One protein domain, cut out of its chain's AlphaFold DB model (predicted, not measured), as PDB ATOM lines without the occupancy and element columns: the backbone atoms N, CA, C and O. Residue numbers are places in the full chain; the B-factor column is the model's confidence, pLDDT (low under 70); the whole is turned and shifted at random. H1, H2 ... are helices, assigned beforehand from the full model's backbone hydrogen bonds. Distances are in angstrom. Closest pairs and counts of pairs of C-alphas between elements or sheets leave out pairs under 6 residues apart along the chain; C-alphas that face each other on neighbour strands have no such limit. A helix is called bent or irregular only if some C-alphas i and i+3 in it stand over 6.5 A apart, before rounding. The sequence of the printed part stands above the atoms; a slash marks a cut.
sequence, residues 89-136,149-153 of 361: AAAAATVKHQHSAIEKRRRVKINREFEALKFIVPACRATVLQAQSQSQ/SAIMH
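This is residues 89 to 136 and 149 to 153 of the 361 residues of the protein "BHLH domain-containing protein" of [Candida] inconspicua (UniProt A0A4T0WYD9). A long helix and a shorter one meet at their ends in a corner, as an L: H1 is the long arm and H2 turns off it at nearly a right angle. Residues 89 to 110 of H1 stick out free and make most of the length, and a short piece without a named element, residues 149 to 153, lies in the open angle of the L. The printed part has 53 residues with two named helices, H1 then H2, and no named strand; its class is all helix. It is extended, with a radius of gyration of the C-alphas of 17.4 A, and its C-alphas span 53 by 23 by 13 A.

H1, residues 89 to 120, and H2, residues 122 to 135, touch only at the corner by their tight link of one residue, Val 121. Their closest C-alphas are those of Lys 118 and Cys 124, 4.9 A apart. H1 touches H2 with residues 117 to 119 alone, and H2 touches H1 with residues 124 to 128 alone. Their lines are about perpendicular, at 84 degrees, and their centres are 27.8 A apart. In H2 every O i to N i+4 pair is within hydrogen-bond range; in H1 27 of 28 are.

H1 begins at C-alpha 89, at (-21.772, 50.347, 59.343), and ends at C-alpha 120, at (12.804, 25.439, 39.466), 47.0 A from first to last C-alpha. H2 runs 20.4 A from C-alpha 122 to C-alpha 135, at (-3.870, 14.844, 29.184). Neither helix is bent.

The two C-alphas farthest apart are those of Ala 89 and Ser 133, 53.0 A. Without residues 89 to 110 the body has 31 residues and spans 27 by 17 by 12 A. Residues 137 to 148 are cut out, and C-alphas 136 and 149 are 17.2 A apart across the cut. The mean pLDDT of the printed part is 86.5; residues 89, 135 to 136 and 149 to 150 are under 70.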
ATOM      1  N   ALA A  89     -21.576  51.631  60.015       69.50
ATOM      2  CA  ALA A  89     -21.772  50.347  59.343       69.50
ATOM      3  C   ALA A  89     -21.254  50.364  57.892       69.50
ATOM      4  O   ALA A  89     -20.588  49.420  57.468       69.50
ATOM      5  N   ALA A  90     -21.479  51.457  57.155       70.62
ATOM      6  CA  ALA A  90     -20.947  51.651  55.807       70.62
ATOM      7  C   ALA A  90     -19.409  51.699  55.805       70.62
ATOM      8  O   ALA A  90     -18.776  51.023  54.995       70.62
ATOM      9  N   ALA A  91     -18.798  52.416  56.756       70.06
ATOM     10  CA  ALA A  91     -17.344  52.423  56.932       70.06
ATOM     11  C   ALA A  91     -16.790  51.035  57.316       70.06
ATOM     12  O   ALA A  91     -15.746  50.625  56.811       70.06
ATOM     13  N   ALA A  92     -17.497  50.270  58.153       73.38
ATOM     14  CA  ALA A  92     -17.114  48.893  58.465       73.38
ATOM     15  C   ALA A  92     -17.220  47.967  57.235       73.38
ATOM     16  O   ALA A  92     -16.378  47.087  57.055       73.38
ATOM     17  N   ALA A  93     -18.212  48.173  56.363       75.69
ATOM     18  CA  ALA A  93     -18.370  47.414  55.124       75.69
ATOM     19  C   ALA A  93     -17.263  47.721  54.097       75.69
ATOM     20  O   ALA A  93     -16.700  46.789  53.517       75.69
ATOM     21  N   THR A  94     -16.887  48.993  53.909       79.12
ATOM     22  CA  THR A  94     -15.774  49.355  53.011       79.12
ATOM     23  C   THR A  94     -14.431  48.853  53.540       79.12
ATOM     24  O   THR A  94     -13.648  48.312  52.760       79.12
ATOM     25  N   VAL A  95     -14.193  48.913  54.855       81.62
ATOM     26  CA  VAL A  95     -13.005  48.324  55.500       81.62
ATOM     27  C   VAL A  95     -12.962  46.799  55.314       81.62
ATOM     28  O   VAL A  95     -11.938  46.269  54.878       81.62
ATOM     29  N   LYS A  96     -14.075  46.076  55.528       87.88
ATOM     30  CA  LYS A  96     -14.167  44.628  55.232       87.88
ATOM     31  C   LYS A  96     -13.845  44.319  53.760       87.88
ATOM     32  O   LYS A  96     -13.100  43.378  53.481       87.88
ATOM     33  N   HIS A  97     -14.353  45.121  52.822       88.19
ATOM     34  CA  HIS A  97     -14.051  44.970  51.396       88.19
ATOM     35  C   HIS A  97     -12.564  45.222  51.084       88.19
ATOM     36  O   HIS A  97     -11.946  44.434  50.367       88.19
ATOM     37  N   GLN A  98     -11.960  46.265  51.666       87.75
ATOM     38  CA  GLN A  98     -10.532  46.568  51.513       87.75
ATOM     39  C   GLN A  98      -9.642  45.436  52.050       87.75
ATOM     40  O   GLN A  98      -8.744  44.990  51.336       87.75
ATOM     41  N   HIS A  99      -9.920  44.902  53.246       93.88
ATOM     42  CA  HIS A  99      -9.187  43.745  53.777       93.88
ATOM     43  C   HIS A  99      -9.316  42.508  52.876       93.88
ATOM     44  O   HIS A  99      -8.311  41.852  52.598       93.88
ATOM     45  N   SER A 100     -10.514  42.225  52.354       93.44
ATOM     46  CA  SER A 100     -10.738  41.128  51.400       93.44
ATOM     47  C   SER A 100      -9.938  41.315  50.099       93.44
ATOM     48  O   SER A 100      -9.287  40.384  49.620       93.44
ATOM     49  N   ALA A 101      -9.890  42.539  49.561       92.75
ATOM     50  CA  ALA A 101      -9.090  42.865  48.380       92.75
ATOM     51  C   ALA A 101      -7.573  42.732  48.631       92.75
ATOM     52  O   ALA A 101      -6.851  42.221  47.769       92.75
ATOM     53  N   ILE A 102      -7.087  43.145  49.807       95.00
ATOM     54  CA  ILE A 102      -5.680  43.003  50.219       95.00
ATOM     55  C   ILE A 102      -5.307  41.520  50.367       95.00
ATOM     56  O   ILE A 102      -4.309  41.081  49.792       95.00
ATOM     57  N   GLU A 103      -6.126  40.722  51.054       97.31
ATOM     58  CA  GLU A 103      -5.880  39.285  51.227       97.31
ATOM     59  C   GLU A 103      -5.967  38.521  49.895       97.31
ATOM     60  O   GLU A 103      -5.140  37.645  49.626       97.31
ATOM     61  N   LYS A 104      -6.884  38.896  48.988       97.00
ATOM     62  CA  LYS A 104      -6.917  38.343  47.622       97.00
ATOM     63  C   LYS A 104      -5.603  38.612  46.877       97.00
ATOM     64  O   LYS A 104      -5.051  37.691  46.276       97.00
ATOM     65  N   ARG A 105      -5.057  39.836  46.956       97.00
ATOM     66  CA  ARG A 105      -3.742  40.181  46.367       97.00
ATOM     67  C   ARG A 105      -2.603  39.373  47.003       97.00
ATOM     68  O   ARG A 105      -1.772  38.834  46.272       97.00
ATOM     69  N   ARG A 106      -2.592  39.223  48.335       98.06
ATOM     70  CA  ARG A 106      -1.608  38.402  49.068       98.06
ATOM     71  C   ARG A 106      -1.632  36.938  48.612       98.06
ATOM     72  O   ARG A 106      -0.576  36.393  48.293       98.06
ATOM     73  N   ARG A 107      -2.816  36.320  48.505       96.94
ATOM     74  CA  ARG A 107      -2.976  34.939  48.004       96.94
ATOM     75  C   ARG A 107      -2.499  34.782  46.562       96.94
ATOM     76  O   ARG A 107      -1.820  33.804  46.263       96.94
ATOM     77  N   VAL A 108      -2.793  35.747  45.685       96.00
ATOM     78  CA  VAL A 108      -2.304  35.737  44.294       96.00
ATOM     79  C   VAL A 108      -0.776  35.822  44.234       96.00
ATOM     80  O   VAL A 108      -0.184  35.081  43.453       96.00
ATOM     81  N   LYS A 109      -0.122  36.648  45.070       97.50
ATOM     82  CA  LYS A 109       1.349  36.653  45.145       97.50
ATOM     83  C   LYS A 109       1.879  35.287  45.593       97.50
ATOM     84  O   LYS A 109       2.665  34.695  44.868       97.50
ATOM     85  N   ILE A 110       1.392  34.760  46.720       95.81
ATOM     86  CA  ILE A 110       1.826  33.458  47.260       95.81
ATOM     87  C   ILE A 110       1.669  32.338  46.219       95.81
ATOM     88  O   ILE A 110       2.583  31.539  46.039       95.81
ATOM     89  N   ASN A 111       0.547  32.292  45.491       94.81
ATOM     90  CA  ASN A 111       0.341  31.298  44.434       94.81
ATOM     91  C   ASN A 111       1.355  31.433  43.282       94.81
ATOM     92  O   ASN A 111       1.789  30.415  42.760       94.81
ATOM     93  N   ARG A 112       1.775  32.651  42.908       94.94
ATOM     94  CA  ARG A 112       2.811  32.850  41.874       94.94
ATOM     95  C   ARG A 112       4.176  32.315  42.305       94.94
ATOM     96  O   ARG A 112       4.847  31.702  41.482       94.94
ATOM     97  N   GLU A 113       4.551  32.476  43.577       96.62
ATOM     98  CA  GLU A 113       5.791  31.877  44.099       96.62
ATOM     99  C   GLU A 113       5.718  30.333  44.056       96.62
ATOM    100  O   GLU A 113       6.687  29.674  43.683       96.62
ATOM    101  N   PHE A 114       4.551  29.742  44.356       95.06
ATOM    102  CA  PHE A 114       4.330  28.294  44.215       95.06
ATOM    103  C   PHE A 114       4.466  27.803  42.766       95.06
ATOM    104  O   PHE A 114       5.090  26.766  42.549       95.06
ATOM    105  N   GLU A 115       3.937  28.530  41.776       92.94
ATOM    106  CA  GLU A 115       4.149  28.175  40.364       92.94
ATOM    107  C   GLU A 115       5.629  28.297  39.968       92.94
ATOM    108  O   GLU A 115       6.158  27.394  39.324       92.94
ATOM    109  N   ALA A 116       6.336  29.346  40.408       94.88
ATOM    110  CA  ALA A 116       7.772  29.497  40.150       94.88
ATOM    111  C   ALA A 116       8.594  28.315  40.705       94.88
ATOM    112  O   ALA A 116       9.447  27.766  39.999       94.88
ATOM    113  N   LEU A 117       8.287  27.853  41.924       95.75
ATOM    114  CA  LEU A 117       8.922  26.671  42.519       95.75
ATOM    115  C   LEU A 117       8.696  25.392  41.694       95.75
ATOM    116  O   LEU A 117       9.629  24.596  41.571       95.75
ATOM    117  N   LYS A 118       7.521  25.202  41.067       93.56
ATOM    118  CA  LYS A 118       7.269  24.034  40.195       93.56
ATOM    119  C   LYS A 118       8.231  23.958  39.005       93.56
ATOM    120  O   LYS A 118       8.568  22.855  38.584       93.56
ATOM    121  N   PHE A 119       8.671  25.095  38.459       92.50
ATOM    122  CA  PHE A 119       9.608  25.133  37.326       92.50
ATOM    123  C   PHE A 119      11.075  24.966  37.747       92.50
ATOM    124  O   PHE A 119      11.863  24.379  36.998       92.50
ATOM    125  N   ILE A 120      11.435  25.478  38.930       94.94
ATOM    126  CA  ILE A 120      12.804  25.439  39.466       94.94
ATOM    127  C   ILE A 120      13.143  24.045  40.013       94.94
ATOM    128  O   ILE A 120      14.208  23.513  39.703       94.94
ATOM    129  N   VAL A 121      12.249  23.436  40.799       95.94
ATOM    130  CA  VAL A 121      12.495  22.138  41.446       95.94
ATOM    131  C   VAL A 121      12.360  21.000  40.416       95.94
ATOM    132  O   VAL A 121      11.267  20.802  39.876       95.94
ATOM    133  N   PRO A 122      13.418  20.203  40.143       94.81
ATOM    134  CA  PRO A 122      13.404  19.224  39.049       94.81
ATOM    135  C   PRO A 122      12.320  18.147  39.173       94.81
ATOM    136  O   PRO A 122      11.710  17.788  38.166       94.81
ATOM    137  N   ALA A 123      12.055  17.668  40.393       89.62
ATOM    138  CA  ALA A 123      11.000  16.692  40.666       89.62
ATOM    139  C   ALA A 123       9.609  17.260  40.329       89.62
ATOM    140  O   ALA A 123       8.838  16.624  39.611       89.62
ATOM    141  N   CYS A 124       9.325  18.496  40.756       92.44
ATOM    142  CA  CYS A 124       8.055  19.165  40.479       92.44
ATOM    143  C   CYS A 124       7.834  19.369  38.974       92.44
ATOM    144  O   CYS A 124       6.755  19.077  38.451       92.44
ATOM    145  N   ARG A 125       8.880  19.806  38.261       91.94
ATOM    146  CA  ARG A 125       8.841  20.015  36.808       91.94
ATOM    147  C   ARG A 125       8.552  18.720  36.048       91.94
ATOM    148  O   ARG A 125       7.795  18.747  35.079       91.94
ATOM    149  N   ALA A 126       9.118  17.593  36.487       88.31
ATOM    150  CA  ALA A 126       8.858  16.286  35.884       88.31
ATOM    151  C   ALA A 126       7.374  15.889  35.992       88.31
ATOM    152  O   ALA A 126       6.782  15.488  34.990       88.31
ATOM    153  N   THR A 127       6.746  16.077  37.159       87.56
ATOM    154  CA  THR A 127       5.312  15.790  37.351       87.56
ATOM    155  C   THR A 127       4.417  16.660  36.465       87.56
ATOM    156  O   THR A 127       3.469  16.145  35.874       87.56
ATOM    157  N   VAL A 128       4.716  17.958  36.325       86.38
ATOM    158  CA  VAL A 128       3.929  18.864  35.462       86.38
ATOM    159  C   VAL A 128       4.002  18.433  33.993       86.38
ATOM    160  O   VAL A 128       2.968  18.355  33.330       86.38
ATOM    161  N   LEU A 129       5.195  18.088  33.496       85.69
ATOM    162  CA  LEU A 129       5.383  17.602  32.122       85.69
ATOM    163  C   LEU A 129       4.701  16.242  31.883       85.69
ATOM    164  O   LEU A 129       4.117  16.029  30.821       85.69
ATOM    165  N   GLN A 130       4.731  15.340  32.869       85.19
ATOM    166  CA  GLN A 130       4.046  14.046  32.793       85.19
ATOM    167  C   GLN A 130       2.516  14.197  32.770       85.19
ATOM    168  O   GLN A 130       1.843  13.513  32.001       85.19
ATOM    169  N   ALA A 131       1.954  15.099  33.577       82.12
ATOM    170  CA  ALA A 131       0.516  15.354  33.577       82.12
ATOM    171  C   ALA A 131       0.048  15.961  32.241       82.12
ATOM    172  O   ALA A 131      -0.979  15.551  31.698       82.12
ATOM    173  N   GLN A 132       0.833  16.881  31.665       79.19
ATOM    174  CA  GLN A 132       0.553  17.446  30.342       79.19
ATOM    175  C   GLN A 132       0.527  16.367  29.250       79.19
ATOM    176  O   GLN A 132      -0.444  16.302  28.495       79.19
ATOM    177  N   SER A 133       1.529  15.481  29.185       77.25
ATOM    178  CA  SER A 133       1.566  14.436  28.151       77.25
ATOM    179  C   SER A 133       0.461  13.383  28.305       77.25
ATOM    180  O   SER A 133      -0.054  12.907  27.296       77.25
ATOM    181  N   GLN A 134       0.027  13.075  29.532       71.44
ATOM    182  CA  GLN A 134      -1.119  12.188  29.777       71.44
ATOM    183  C   GLN A 134      -2.467  12.830  29.399       71.44
ATOM    184  O   GLN A 134      -3.360  12.135  28.916       71.44
ATOM    185  N   SER A 135      -2.624  14.149  29.559       63.41
ATOM    186  CA  SER A 135      -3.870  14.844  29.184       63.41
ATOM    187  C   SER A 135      -4.115  14.927  27.668       63.41
ATOM    188  O   SER A 135      -5.267  14.932  27.237       63.41
ATOM    189  N   GLN A 136      -3.066  14.918  26.836       60.66
ATOM    190  CA  GLN A 136      -3.209  15.058  25.377       60.66
ATOM    191  C   GLN A 136      -3.858  13.851  24.676       60.66
ATOM    192  O   GLN A 136      -4.300  13.987  23.537       60.66
ATOM    193  N   SER A 149      -2.145  24.893  37.763       60.25
ATOM    194  CA  SER A 149      -2.094  25.322  39.157       60.25
ATOM    195  C   SER A 149      -2.453  24.190  40.141       60.25
ATOM    196  O   SER A 149      -1.759  24.024  41.148       60.25
ATOM    197  N   ALA A 150      -3.445  23.352  39.815       65.38
ATOM    198  CA  ALA A 150      -3.993  22.299  40.676       65.38
ATOM    199  C   ALA A 150      -3.239  20.954  40.620       65.38
ATOM    200  O   ALA A 150      -3.380  20.145  41.535       65.38
ATOM    201  N   ILE A 151      -2.411  20.717  39.593       74.44
ATOM    202  CA  ILE A 151      -1.730  19.425  39.338       74.44
ATOM    203  C   ILE A 151      -0.817  18.966  40.493       74.44
ATOM    204  O   ILE A 151      -0.547  17.774  40.626       74.44
ATOM    205  N   MET A 152      -0.336  19.880  41.343       82.25
ATOM    206  CA  MET A 152       0.535  19.534  42.468       82.25
ATOM    207  C   MET A 152       0.098  20.197  43.770       82.25
ATOM    208  O   MET A 152      -0.036  21.419  43.855       82.25
ATOM    209  N   HIS A 153      -0.054  19.383  44.815       90.88
ATOM    210  CA  HIS A 153      -0.388  19.860  46.148       90.88
ATOM    211  C   HIS A 153       0.753  20.699  46.752       90.88
ATOM    212  O   HIS A 153       1.932  20.352  46.661       90.88
TER     213      HIS A 153